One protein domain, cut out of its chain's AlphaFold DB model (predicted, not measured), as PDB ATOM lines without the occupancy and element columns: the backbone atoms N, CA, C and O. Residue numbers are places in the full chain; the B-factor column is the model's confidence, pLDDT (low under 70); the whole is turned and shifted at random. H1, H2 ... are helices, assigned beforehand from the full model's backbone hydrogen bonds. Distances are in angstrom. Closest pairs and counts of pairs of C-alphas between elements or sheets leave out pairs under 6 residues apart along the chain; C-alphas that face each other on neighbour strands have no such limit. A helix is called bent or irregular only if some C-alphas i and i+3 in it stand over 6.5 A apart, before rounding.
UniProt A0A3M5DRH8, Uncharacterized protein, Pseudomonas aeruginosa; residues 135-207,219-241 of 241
ATOM      1  N   PRO A 135     259.173 144.285 260.004       83.62
ATOM      2  CA  PRO A 135     258.538 144.752 258.769       83.62
ATOM      3  C   PRO A 135     259.032 146.126 258.304       83.62
ATOM      4  O   PRO A 135     259.201 146.342 257.107       83.62
ATOM      5  N   THR A 136     259.333 147.036 259.236       83.19
ATOM      6  CA  THR A 136     259.875 148.369 258.930       83.19
ATOM      7  C   THR A 136     261.220 148.291 258.202       83.19
ATOM      8  O   THR A 136     261.409 148.970 257.196       83.19
ATOM      9  N   ILE A 137     262.128 147.418 258.656       84.31
ATOM     10  CA  ILE A 137     263.426 147.178 258.001       84.31
ATOM     11  C   ILE A 137     263.219 146.411 256.688       84.31
ATOM     12  O   ILE A 137     263.847 146.712 255.676       84.31
ATOM     13  N   GLY A 138     262.295 145.446 256.667       87.38
ATOM     14  CA  GLY A 138     261.942 144.718 255.448       87.38
ATOM     15  C   GLY A 138     261.479 145.649 254.321       87.38
ATOM     16  O   GLY A 138     261.946 145.533 253.189       87.38
ATOM     17  N   MET A 139     260.617 146.623 254.625       88.56
ATOM     18  CA  MET A 139     260.101 147.567 253.630       88.56
ATOM     19  C   MET A 139     261.181 148.503 253.076       88.56
ATOM     20  O   MET A 139     261.194 148.758 251.871       88.56
ATOM     21  N   THR A 140     262.115 148.986 253.904       87.88
ATOM     22  CA  THR A 140     263.219 149.831 253.415       87.88
ATOM     23  C   THR A 140     264.169 149.049 252.506       87.88
ATOM     24  O   THR A 140     264.574 149.565 251.461       87.88
ATOM     25  N   LEU A 141     264.445 147.779 252.827       89.62
ATOM     26  CA  LEU A 141     265.206 146.876 251.958       89.62
ATOM     27  C   LEU A 141     264.506 146.641 250.615       89.62
ATOM     28  O   LEU A 141     265.160 146.682 249.574       89.62
ATOM     29  N   VAL A 142     263.182 146.452 250.613       91.12
ATOM     30  CA  VAL A 142     262.392 146.295 249.378       91.12
ATOM     31  C   VAL A 142     262.491 147.540 248.497       91.12
ATOM     32  O   VAL A 142     262.704 147.415 247.292       91.12
ATOM     33  N   VAL A 143     262.391 148.741 249.076       92.50
ATOM     34  CA  VAL A 143     262.562 149.993 248.319       92.50
ATOM     35  C   VAL A 143     263.972 150.084 247.728       92.50
ATOM     36  O   VAL A 143     264.119 150.399 246.547       92.50
ATOM     37  N   GLY A 144     265.006 149.750 248.505       92.44
ATOM     38  CA  GLY A 144     266.387 149.698 248.015       92.44
ATOM     39  C   GLY A 144     266.570 148.711 246.857       92.44
ATOM     40  O   GLY A 144     267.154 149.062 245.829       92.44
ATOM     41  N   ALA A 145     266.007 147.505 246.974       91.69
ATOM     42  CA  ALA A 145     266.038 146.485 245.928       91.69
ATOM     43  C   ALA A 145     265.303 146.934 244.656       91.69
ATOM     44  O   ALA A 145     265.804 146.733 243.550       91.69
ATOM     45  N   LEU A 146     264.156 147.605 244.801       95.06
ATOM     46  CA  LEU A 146     263.413 148.174 243.678       95.06
ATOM     47  C   LEU A 146     264.238 149.241 242.945       95.06
ATOM     48  O   LEU A 146     264.287 149.238 241.716       95.06
ATOM     49  N   ILE A 147     264.920 150.124 243.678       94.06
ATOM     50  CA  ILE A 147     265.809 151.138 243.090       94.06
ATOM     51  C   ILE A 147     266.978 150.472 242.355       94.06
ATOM     52  O   ILE A 147     267.276 150.869 241.227       94.06
ATOM     53  N   SER A 148     267.608 149.448 242.945       92.12
ATOM     54  CA  SER A 148     268.689 148.690 242.294       92.12
ATOM     55  C   SER A 148     268.214 148.041 240.995       92.12
ATOM     56  O   SER A 148     268.844 148.201 239.952       92.12
ATOM     57  N   TRP A 149     267.047 147.393 241.022       93.81
ATOM     58  CA  TRP A 149     266.443 146.779 239.842       93.81
ATOM     59  C   TRP A 149     266.131 147.803 238.738       93.81
ATOM     60  O   TRP A 149     266.420 147.568 237.561       93.81
ATOM     61  N   LEU A 150     265.586 148.972 239.100       94.81
ATOM     62  CA  LEU A 150     265.345 150.065 238.152       94.81
ATOM     63  C   LEU A 150     266.652 150.590 237.544       94.81
ATOM     64  O   LEU A 150     266.703 150.842 236.338       94.81
ATOM     65  N   LEU A 151     267.703 150.745 238.356       93.06
ATOM     66  CA  LEU A 151     269.026 151.183 237.907       93.06
ATOM     67  C   LEU A 151     269.647 150.184 236.936       93.06
ATOM     68  O   LEU A 151     270.078 150.583 235.858       93.06
ATOM     69  N   GLU A 152     269.641 148.897 237.269       91.62
ATOM     70  CA  GLU A 152     270.154 147.837 236.400       91.62
ATOM     71  C   GLU A 152     269.432 147.820 235.052       91.62
ATOM     72  O   GLU A 152     270.071 147.792 234.000       91.62
ATOM     73  N   ASN A 153     268.101 147.917 235.058       91.88
ATOM     74  CA  ASN A 153     267.319 147.945 233.825       91.88
ATOM     75  C   ASN A 153     267.601 149.206 232.984       91.88
ATOM     76  O   ASN A 153     267.642 149.155 231.753       91.88
ATOM     77  N   ALA A 154     267.816 150.356 233.629       91.19
ATOM     78  CA  ALA A 154     268.167 151.596 232.943       91.19
ATOM     79  C   ALA A 154     269.589 151.569 232.363       91.19
ATOM     80  O   ALA A 154     269.798 152.039 231.242       91.19
ATOM     81  N   LEU A 155     270.547 151.000 233.096       90.69
ATOM     82  CA  LEU A 155     271.926 150.817 232.643       90.69
ATOM     83  C   LEU A 155     271.985 149.867 231.445       90.69
ATOM     84  O   LEU A 155     272.576 150.238 230.435       90.69
ATOM     85  N   LYS A 156     271.267 148.737 231.493       89.62
ATOM     86  CA  LYS A 156     271.102 147.804 230.362       89.62
ATOM     87  C   LYS A 156     270.614 148.501 229.096       89.62
ATOM     88  O   LYS A 156     271.216 148.378 228.032       89.62
ATOM     89  N   LYS A 157     269.546 149.299 229.212       89.44
ATOM     90  CA  LYS A 157     268.989 150.059 228.080       89.44
ATOM     91  C   LYS A 157     269.978 151.080 227.513       89.44
ATOM     92  O   LYS A 157     270.028 151.268 226.301       89.44
ATOM     93  N   ARG A 158     270.757 151.749 228.369       87.44
ATOM     94  CA  ARG A 158     271.755 152.741 227.940       87.44
ATOM     95  C   ARG A 158     273.000 152.110 227.328       87.44
ATOM     96  O   ARG A 158     273.504 152.665 226.358       87.44
ATOM     97  N   ALA A 159     273.451 150.972 227.848       88.62
ATOM     98  CA  ALA A 159     274.537 150.193 227.265       88.62
ATOM     99  C   ALA A 159     274.160 149.721 225.853       88.62
ATOM    100  O   ALA A 159     274.884 149.997 224.898       88.62
ATOM    101  N   ALA A 160     272.953 149.159 225.694       87.44
ATOM    102  CA  ALA A 160     272.419 148.756 224.395       87.44
ATOM    103  C   ALA A 160     272.302 149.933 223.409       87.44
ATOM    104  O   ALA A 160     272.686 149.808 222.251       87.44
ATOM    105  N   ALA A 161     271.822 151.097 223.866       87.62
ATOM    106  CA  ALA A 161     271.731 152.299 223.032       87.62
ATOM    107  C   ALA A 161     273.105 152.879 222.644       87.62
ATOM    108  O   ALA A 161     273.224 153.525 221.605       87.62
ATOM    109  N   ALA A 162     274.130 152.674 223.474       84.38
ATOM    110  CA  ALA A 162     275.499 153.106 223.207       84.38
ATOM    111  C   ALA A 162     276.315 152.077 222.402       84.38
ATOM    112  O   ALA A 162     277.407 152.411 221.951       84.38
ATOM    113  N   GLY A 163     275.810 150.849 222.228       84.00
ATOM    114  CA  GLY A 163     276.537 149.753 221.579       84.00
ATOM    115  C   GLY A 163     277.781 149.298 222.352       84.00
ATOM    116  O   GLY A 163     278.711 148.774 221.747       84.00
ATOM    117  N   VAL A 164     277.821 149.538 223.666       87.44
ATOM    118  CA  VAL A 164     278.946 149.186 224.546       87.44
ATOM    119  C   VAL A 164     278.564 147.974 225.386       87.44
ATOM    120  O   VAL A 164     277.387 147.772 225.688       87.44
ATOM    121  N   ASP A 165     279.566 147.191 225.773       86.81
ATOM    122  CA  ASP A 165     279.400 146.098 226.723       86.81
ATOM    123  C   ASP A 165     278.713 146.561 228.027       86.81
ATOM    124  O   ASP A 165     279.000 147.640 228.560       86.81
ATOM    125  N   GLU A 166     277.774 145.747 228.518       85.75
ATOM    126  CA  GLU A 166     276.935 146.081 229.673       85.75
ATOM    127  C   GLU A 166     277.773 146.240 230.942       85.75
ATOM    128  O   GLU A 166     277.553 147.178 231.715       85.75
ATOM    129  N   GLU A 167     278.732 145.339 231.156       83.31
ATOM    130  CA  GLU A 167     279.545 145.320 232.368       83.31
ATOM    131  C   GLU A 167     280.469 146.534 232.405       83.31
ATOM    132  O   GLU A 167     280.469 147.267 233.399       83.31
ATOM    133  N   ALA A 168     281.145 146.818 231.289       82.88
ATOM    134  CA  ALA A 168     282.000 147.995 231.155       82.88
ATOM    135  C   ALA A 168     281.223 149.312 231.339       82.88
ATOM    136  O   ALA A 168     281.703 150.244 231.986       82.88
ATOM    137  N   TYR A 169     279.998 149.406 230.806       86.50
ATOM    138  CA  TYR A 169     279.173 150.607 230.962       86.50
ATOM    139  C   TYR A 169     278.642 150.780 232.394       86.50
ATOM    140  O   TYR A 169     278.469 151.907 232.867       86.50
ATOM    141  N   ALA A 170     278.355 149.677 233.087       88.88
ATOM    142  CA  ALA A 170     277.755 149.695 234.415       88.88
ATOM    143  C   ALA A 170     278.767 149.867 235.559       88.88
ATOM    144  O   ALA A 170     278.347 150.213 236.663       88.88
ATOM    145  N   GLU A 171     280.066 149.653 235.332       88.44
ATOM    146  CA  GLU A 171     281.097 149.683 236.380       88.44
ATOM    147  C   GLU A 171     281.169 151.034 237.117       88.44
ATOM    148  O   GLU A 171     281.012 151.098 238.340       88.44
ATOM    149  N   GLU A 172     281.333 152.133 236.375       88.69
ATOM    150  CA  GLU A 172     281.392 153.499 236.918       88.69
ATOM    151  C   GLU A 172     280.103 153.880 237.684       88.69
ATOM    152  O   GLU A 172     280.195 154.258 238.860       88.69
ATOM    153  N   PRO A 173     278.893 153.739 237.099       90.81
ATOM    154  CA  PRO A 173     277.632 153.956 237.808       90.81
ATOM    155  C   PRO A 173     277.488 153.109 239.075       90.81
ATOM    156  O   PRO A 173     277.115 153.640 240.123       90.81
ATOM    157  N   LYS A 174     277.817 151.811 239.021       90.50
ATOM    158  CA  LYS A 174     277.739 150.917 240.186       90.50
ATOM    159  C   LYS A 174     278.671 151.389 241.297       90.50
ATOM    160  O   LYS A 174     278.226 151.512 242.438       90.50
ATOM    161  N   ARG A 175     279.923 151.741 240.976       92.12
ATOM    162  CA  ARG A 175     280.885 152.272 241.958       92.12
ATOM    163  C   ARG A 175     280.365 153.549 242.619       92.12
ATOM    164  O   ARG A 175     280.427 153.676 243.840       92.12
ATOM    165  N   ARG A 176     279.795 154.474 241.840       91.94
ATOM    166  CA  ARG A 176     279.171 155.704 242.363       91.94
ATOM    167  C   ARG A 176     277.963 155.405 243.250       91.94
ATOM    168  O   ARG A 176     277.831 156.015 244.306       91.94
ATOM    169  N   GLY A 177     277.112 154.461 242.852       92.69
ATOM    170  CA  GLY A 177     275.963 154.021 243.645       92.69
ATOM    171  C   GLY A 177     276.376 153.461 245.002       92.69
ATOM    172  O   GLY A 177     275.818 153.871 246.018       92.69
ATOM    173  N   VAL A 178     277.403 152.608 245.031       93.50
ATOM    174  CA  VAL A 178     277.961 152.060 246.276       93.50
ATOM    175  C   VAL A 178     278.527 153.168 247.169       93.50
ATOM    176  O   VAL A 178     278.234 153.182 248.361       93.50
ATOM    177  N   LEU A 179     279.274 154.128 246.609       93.88
ATOM    178  CA  LEU A 179     279.832 155.262 247.363       93.88
ATOM    179  C   LEU A 179     278.753 156.190 247.943       93.88
ATOM    180  O   LEU A 179     278.867 156.648 249.076       93.88
ATOM    181  N   LEU A 180     277.697 156.476 247.177       93.44
ATOM    182  CA  LEU A 180     276.578 157.290 247.656       93.44
ATOM    183  C   LEU A 180     275.796 156.565 248.755       93.44
ATOM    184  O   LEU A 180     275.450 157.176 249.763       93.44
ATOM    185  N   ALA A 181     275.539 155.266 248.579       92.88
ATOM    186  CA  ALA A 181     274.831 154.459 249.563       92.88
ATOM    187  C   ALA A 181     275.629 154.334 250.868       92.88
ATOM    188  O   ALA A 181     275.064 154.538 251.939       92.88
ATOM    189  N   SER A 182     276.940 154.077 250.800       93.50
ATOM    190  CA  SER A 182     277.786 154.010 251.996       93.50
ATOM    191  C   SER A 182     277.863 155.354 252.721       93.50
ATOM    192  O   SER A 182     277.775 155.387 253.946       93.50
ATOM    193  N   GLY A 183     277.931 156.466 251.983       94.12
ATOM    194  CA  GLY A 183     277.853 157.809 252.556       94.12
ATOM    195  C   GLY A 183     276.530 158.078 253.281       94.12
ATOM    196  O   GLY A 183     276.543 158.643 254.371       94.12
ATOM    197  N   LEU A 184     275.398 157.637 252.718       92.38
ATOM    198  CA  LEU A 184     274.082 157.755 253.360       92.38
ATOM    199  C   LEU A 184     273.975 156.894 254.625       92.38
ATOM    200  O   LEU A 184     273.452 157.378 255.623       92.38
ATOM    201  N   ILE A 185     274.506 155.667 254.606       91.50
ATOM    202  CA  ILE A 185     274.530 154.773 255.776       91.50
ATOM    203  C   ILE A 185     275.350 155.400 256.908       91.50
ATOM    204  O   ILE A 185     274.868 155.532 258.028       91.50
ATOM    205  N   VAL A 186     276.577 155.847 256.614       93.69
ATOM    206  CA  VAL A 186     277.441 156.483 257.621       93.69
ATOM    207  C   VAL A 186     276.830 157.793 258.121       93.69
ATOM    208  O   VAL A 186     276.880 158.078 259.316       93.69
ATOM    209  N   GLY A 187     276.237 158.588 257.226       92.56
ATOM    210  CA  GLY A 187     275.589 159.848 257.580       92.56
ATOM    211  C   GLY A 187     274.393 159.661 258.513       92.56
ATOM    212  O   GLY A 187     274.264 160.407 259.482       92.56
ATOM    213  N   GLU A 188     273.561 158.649 258.257       90.00
ATOM    214  CA  GLU A 188     272.444 158.272 259.127       90.00
ATOM    215  C   GLU A 188     272.940 157.872 260.520       90.00
ATOM    216  O   GLU A 188     272.482 158.442 261.509       90.00
ATOM    217  N   SER A 189     273.955 157.010 260.603       89.06
ATOM    218  CA  SER A 189     274.483 156.551 261.891       89.06
ATOM    219  C   SER A 189     275.135 157.683 262.697       89.06
ATOM    220  O   SER A 189     274.932 157.782 263.908       89.06
ATOM    221  N   LEU A 190     275.881 158.583 262.043       90.75
ATOM    222  CA  LEU A 190     276.470 159.754 262.702       90.75
ATOM    223  C   LEU A 190     275.399 160.729 263.203       90.75
ATOM    224  O   LEU A 190     275.502 161.214 264.330       90.75
ATOM    225  N   MET A 191     274.362 160.996 262.403       91.44
ATOM    226  CA  MET A 191     273.232 161.821 262.845       91.44
ATOM    227  C   MET A 191     272.460 161.161 263.986       91.44
ATOM    228  O   MET A 191     272.088 161.853 264.929       91.44
ATOM    229  N   GLY A 192     272.285 159.838 263.959       87.44
ATOM    230  CA  GLY A 192     271.658 159.080 265.041       87.44
ATOM    231  C   GLY A 192     272.398 159.236 266.371       87.44
ATOM    232  O   GLY A 192     271.764 159.516 267.387       87.44
ATOM    233  N   ILE A 193     273.734 159.148 266.360       88.25
ATOM    234  CA  ILE A 193     274.572 159.370 267.553       88.25
ATOM    235  C   ILE A 193     274.476 160.823 268.035       88.25
ATOM    236  O   ILE A 193     274.351 161.061 269.236       88.25
ATOM    237  N   LEU A 194     274.513 161.799 267.121       89.12
ATOM    238  CA  LEU A 194     274.364 163.214 267.479       89.12
ATOM    239  C   LEU A 194     273.003 163.486 268.132       89.12
ATOM    240  O   LEU A 194     272.952 164.109 269.190       89.12
ATOM    241  N   LEU A 195     271.917 162.983 267.540       87.19
ATOM    242  CA  LEU A 195     270.564 163.110 268.084       87.19
ATOM    243  C   LEU A 195     270.435 162.407 269.437       87.19
ATOM    244  O   LEU A 195     269.897 163.002 270.365       87.19
ATOM    245  N   ALA A 196     270.995 161.204 269.584       85.56
ATOM    246  CA  ALA A 196     271.036 160.498 270.864       85.56
ATOM    247  C   ALA A 196     271.777 161.304 271.940       85.56
ATOM    248  O   ALA A 196     271.322 161.379 273.077       85.56
ATOM    249  N   GLY A 197     272.878 161.967 271.571       85.88
ATOM    250  CA  GLY A 197     273.598 162.917 272.421       85.88
ATOM    251  C   GLY A 197     272.711 164.054 272.926       85.88
ATOM    252  O   GLY A 197     272.702 164.353 274.119       85.88
ATOM    253  N   VAL A 198     271.939 164.668 272.027       86.38
ATOM    254  CA  VAL A 198     271.032 165.776 272.362       86.38
ATOM    255  C   VAL A 198     269.865 165.299 273.230       86.38
ATOM    256  O   VAL A 198     269.572 165.930 274.245       86.38
ATOM    257  N   ILE A 199     269.227 164.179 272.882       84.06
ATOM    258  CA  ILE A 199     268.130 163.567 273.653       84.06
ATOM    259  C   ILE A 199     268.621 163.179 275.054       84.06
ATOM    260  O   ILE A 199     268.005 163.526 276.059       84.06
ATOM    261  N   GLY A 200     269.786 162.534 275.144       81.25
ATOM    262  CA  GLY A 200     270.400 162.149 276.413       81.25
ATOM    263  C   GLY A 200     270.723 163.345 277.314       81.25
ATOM    264  O   GLY A 200     270.513 163.264 278.523       81.25
ATOM    265  N   ALA A 201     271.186 164.463 276.739       82.38
ATOM    266  CA  ALA A 201     271.525 165.680 277.480       82.38
ATOM    267  C   ALA A 201     270.303 166.504 277.920       82.38
ATOM    268  O   ALA A 201     270.332 167.120 278.984       82.38
ATOM    269  N   THR A 202     269.249 166.542 277.103       79.94
ATOM    270  CA  THR A 202     268.021 167.313 277.381       79.94
ATOM    271  C   THR A 202     267.016 166.535 278.226       79.94
ATOM    272  O   THR A 202     266.242 167.137 278.963       79.94
ATOM    273  N   GLY A 203     267.043 165.202 278.155       72.56
ATOM    274  CA  GLY A 203     266.072 164.334 278.816       72.56
ATOM    275  C   GLY A 203     264.697 164.314 278.145       72.56
ATOM    276  O   GLY A 203     263.811 163.627 278.646       72.56
ATOM    277  N   GLU A 204     264.526 165.030 277.032       72.88
ATOM    278  CA  GLU A 204     263.296 165.067 276.243       72.88
ATOM    279  C   GLU A 204     263.426 164.160 275.018       72.88
ATOM    280  O   GLU A 204     264.450 164.183 274.337       72.88
ATOM    281  N   ASP A 205     262.366 163.418 274.690       68.69
ATOM    282  CA  ASP A 205     262.352 162.502 273.538       68.69
ATOM    283  C   ASP A 205     262.375 163.249 272.186       68.69
ATOM    284  O   ASP A 205     262.796 162.707 271.165       68.69
ATOM    285  N   ALA A 206     261.950 164.520 272.160       72.38
ATOM    286  CA  ALA A 206     261.856 165.331 270.943       72.38
ATOM    287  C   ALA A 206     262.436 166.755 271.115       72.38
ATOM    288  O   ALA A 206     261.731 167.745 270.909       72.38
ATOM    289  N   PRO A 207     263.739 166.893 271.414       69.38
ATOM    290  CA  PRO A 207     264.346 168.169 271.813       69.38
ATOM    291  C   PRO A 207     264.455 169.189 270.669       69.38
ATOM    292  O   PRO A 207     264.663 170.379 270.890       69.38
ATOM    293  N   ALA A 219     254.146 166.559 258.810       85.25
ATOM    294  CA  ALA A 219     255.537 166.136 258.924       85.25
ATOM    295  C   ALA A 219     255.774 164.745 258.317       85.25
ATOM    296  O   ALA A 219     256.766 164.559 257.616       85.25
ATOM    297  N   GLN A 220     254.853 163.793 258.504       86.12
ATOM    298  CA  GLN A 220     254.945 162.463 257.884       86.12
ATOM    299  C   GLN A 220     254.907 162.536 256.352       86.12
ATOM    300  O   GLN A 220     255.747 161.933 255.681       86.12
ATOM    301  N   TRP A 221     253.977 163.312 255.787       90.81
ATOM    302  CA  TRP A 221     253.900 163.508 254.338       90.81
ATOM    303  C   TRP A 221     255.119 164.247 253.784       90.81
ATOM    304  O   TRP A 221     255.649 163.856 252.745       90.81
ATOM    305  N   LEU A 222     255.609 165.272 254.484       91.00
ATOM    306  CA  LEU A 222     256.849 165.960 254.117       91.00
ATOM    307  C   LEU A 222     258.049 165.008 254.157       91.00
ATOM    308  O   LEU A 222     258.839 164.995 253.215       91.00
ATOM    309  N   GLY A 223     258.153 164.174 255.192       89.31
ATOM    310  CA  GLY A 223     259.181 163.141 255.305       89.31
ATOM    311  C   GLY A 223     259.145 162.167 254.129       89.31
ATOM    312  O   GLY A 223     260.183 161.895 253.529       89.31
ATOM    313  N   LEU A 224     257.952 161.720 253.724       91.25
ATOM    314  CA  LEU A 224     257.773 160.876 252.541       91.25
ATOM    315  C   LEU A 224     258.223 161.584 251.254       91.25
ATOM    316  O   LEU A 224     258.910 160.984 250.430       91.25
ATOM    317  N   VAL A 225     257.869 162.860 251.080       94.44
ATOM    318  CA  VAL A 225     258.289 163.654 249.915       94.44
ATOM    319  C   VAL A 225     259.811 163.784 249.867       94.44
ATOM    320  O   VAL A 225     260.405 163.571 248.809       94.44
ATOM    321  N   VAL A 226     260.454 164.080 250.999       94.00
ATOM    322  CA  VAL A 226     261.920 164.160 251.102       94.00
ATOM    323  C   VAL A 226     262.555 162.804 250.808       94.00
ATOM    324  O   VAL A 226     263.505 162.735 250.030       94.00
ATOM    325  N   PHE A 227     262.008 161.719 251.355       91.88
ATOM    326  CA  PHE A 227     262.482 160.361 251.096       91.88
ATOM    327  C   PHE A 227     262.425 160.016 249.602       91.88
ATOM    328  O   PHE A 227     263.438 159.632 249.013       91.88
ATOM    329  N   VAL A 228     261.280 160.240 248.951       93.88
ATOM    330  CA  VAL A 228     261.120 160.019 247.505       93.88
ATOM    331  C   VAL A 228     262.076 160.907 246.709       93.88
ATOM    332  O   VAL A 228     262.699 160.435 245.755       93.88
ATOM    333  N   ALA A 229     262.251 162.171 247.102       94.75
ATOM    334  CA  ALA A 229     263.197 163.074 246.459       94.75
ATOM    335  C   ALA A 229     264.637 162.549 246.554       94.75
ATOM    336  O   ALA A 229     265.343 162.550 245.545       94.75
ATOM    337  N   ILE A 230     265.060 162.037 247.714       93.31
ATOM    338  CA  ILE A 230     266.380 161.417 247.897       93.31
ATOM    339  C   ILE A 230     266.521 160.177 247.009       93.31
ATOM    340  O   ILE A 230     267.525 160.061 246.310       93.31
ATOM    341  N   CYS A 231     265.517 159.294 246.949       93.19
ATOM    342  CA  CYS A 231     265.541 158.123 246.064       93.19
ATOM    343  C   CYS A 231     265.678 158.516 244.583       93.19
ATOM    344  O   CYS A 231     266.471 157.929 243.843       93.19
ATOM    345  N   VAL A 232     264.943 159.542 244.142       93.50
ATOM    346  CA  VAL A 232     265.013 160.055 242.766       93.50
ATOM    347  C   VAL A 232     266.362 160.720 242.488       93.50
ATOM    348  O   VAL A 232     266.938 160.514 241.416       93.50
ATOM    349  N   LEU A 233     266.890 161.503 243.431       93.38
ATOM    350  CA  LEU A 233     268.208 162.127 243.320       93.38
ATOM    351  C   LEU A 233     269.311 161.074 243.264       93.38
ATOM    352  O   LEU A 233     270.184 161.180 242.406       93.38
ATOM    353  N   PHE A 234     269.240 160.042 244.104       93.31
ATOM    354  CA  PHE A 234     270.150 158.903 244.080       93.31
ATOM    355  C   PHE A 234     270.135 158.234 242.702       93.31
ATOM    356  O   PHE A 234     271.170 158.161 242.042       93.31
ATOM    357  N   TYR A 235     268.952 157.860 242.208       92.56
ATOM    358  CA  TYR A 235     268.788 157.251 240.887       92.56
ATOM    359  C   TYR A 235     269.373 158.125 239.765       92.56
ATOM    360  O   TYR A 235     270.126 157.656 238.909       92.56
ATOM    361  N   ARG A 236     269.078 159.431 239.785       92.62
ATOM    362  CA  ARG A 236     269.586 160.390 238.796       92.62
ATOM    363  C   ARG A 236     271.097 160.576 238.872       92.62
ATOM    364  O   ARG A 236     271.726 160.687 237.827       92.62
ATOM    365  N   ARG A 237     271.671 160.629 240.076       92.38
ATOM    366  CA  ARG A 237     273.113 160.818 240.287       92.38
ATOM    367  C   ARG A 237     273.915 159.592 239.886       92.38
ATOM    368  O   ARG A 237     274.972 159.757 239.292       92.38
ATOM    369  N   VAL A 238     273.396 158.392 240.133       90.81
ATOM    370  CA  VAL A 238     274.029 157.146 239.675       90.81
ATOM    371  C   VAL A 238     274.045 157.063 238.148       90.81
ATOM    372  O   VAL A 238     275.040 156.649 237.563       90.81
ATOM    373  N   LEU A 239     272.972 157.508 237.487       88.62
ATOM    374  CA  LEU A 239     272.880 157.531 236.024       88.62
ATOM    375  C   LEU A 239     273.518 158.764 235.366       88.62
ATOM    376  O   LEU A 239     273.529 158.850 234.134       88.62
ATOM    377  N   ALA A 240     273.987 159.747 236.131       84.56
ATOM    378  CA  ALA A 240     274.691 160.894 235.573       84.56
ATOM    379  C   ALA A 240     276.089 160.453 235.105       84.56
ATOM    380  O   ALA A 240     276.749 159.672 235.792       84.56
ATOM    381  N   ARG A 241     276.505 160.924 233.923       61.06
ATOM    382  CA  ARG A 241     277.841 160.662 233.365       61.06
ATOM    383  C   ARG A 241     278.910 161.387 234.167       61.06
ATOM    384  O   ARG A 241     278.654 162.547 234.545       61.06
TER     385      ARG A 241
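AT A GLANCE: This is residues 135 to 207 and 219 to 241 of the 241 residues of an uncharacterized protein of Pseudomonas aeruginosa (UniProt A0A3M5DRH8). Three helices make a loose, splayed bundle: H1 and H2 form a long helical hairpin, and the far end of H3 comes in against both of them near the turn. Away from that meeting place the helices fan apart, and residues 135 to 142 of H1, 182 to 194 of H2 and 219 to 230 of H3 stand free. H2, the longest helix, lies along the longest axis and has a kink near its beginning. The printed part has 96 residues with three named helices, H1, H2, H3 in that order, and no named strand; the class is all helix, and the bundle is up and down, each helix running against the one before it. The whole is loose, with a radius of gyration of the C-alphas of 17.5 A, and spans 60 by 24 by 22 A.

HOW THE PARTS SIT: Start with H1, residues 135 to 162, and go on through the tight link to H2, residues 166 to 202; the two are a hairpin. They touch with residues 155 to 160 and 166 to 170 alone, and the closest C-alphas are those of Ala 159 and Glu 166, 5.3 A apart. Their lines stand at a shallow tilt of 27 degrees, and they run opposite ways. Near residue 173 look for a kink of 32 degrees in H2, which is only just irregular: C-alphas 169 and 172 are 7.0 A apart. Next find H3, residues 219 to 238, which touches H2 with residues 234 to 238 alone, while H2 touches H3 with residues 173 to 180 alone. There the closest C-alphas are those of Pro 173 and Val 238, at 5.2 A, and the helices run opposite ways at a shallow tilt of 32 degrees. H3 touches H1 with residues 231 to 238 alone, H1 touches H3 with residues 147 to 151 alone, and the closest C-alphas of the two are those of Leu 151 and Tyr 235, at 6.8 A. These two run the same way at a shallow tilt of 31 degrees. In H1 and H3 every O i to N i+4 pair is within hydrogen-bond range; in H2 it is 31 of 33.

IN THESE COORDINATES: Find C-alpha 135 at (258.538, 144.752, 258.769); from there H1 runs 40.3 A to C-alpha 162. H2 runs 53.0 A from C-alpha 166 at (276.935, 146.081, 229.673) to C-alpha 202. H3 runs 28.2 A from C-alpha 219 to C-alpha 238 at (274.029, 157.146, 239.675).

THE WHOLE: The two C-alphas farthest apart are those of Gly 163 and Gly 203, at 60.0 A. Residues 208 to 218 are not printed, in the link across the cut from H2 to H3, and C-alphas 207 and 219 are 15.7 A apart. The mean pLDDT of the printed part is 88.5; look for values under 70 at residues 205, 207 and 241, the last being the chain's last residue.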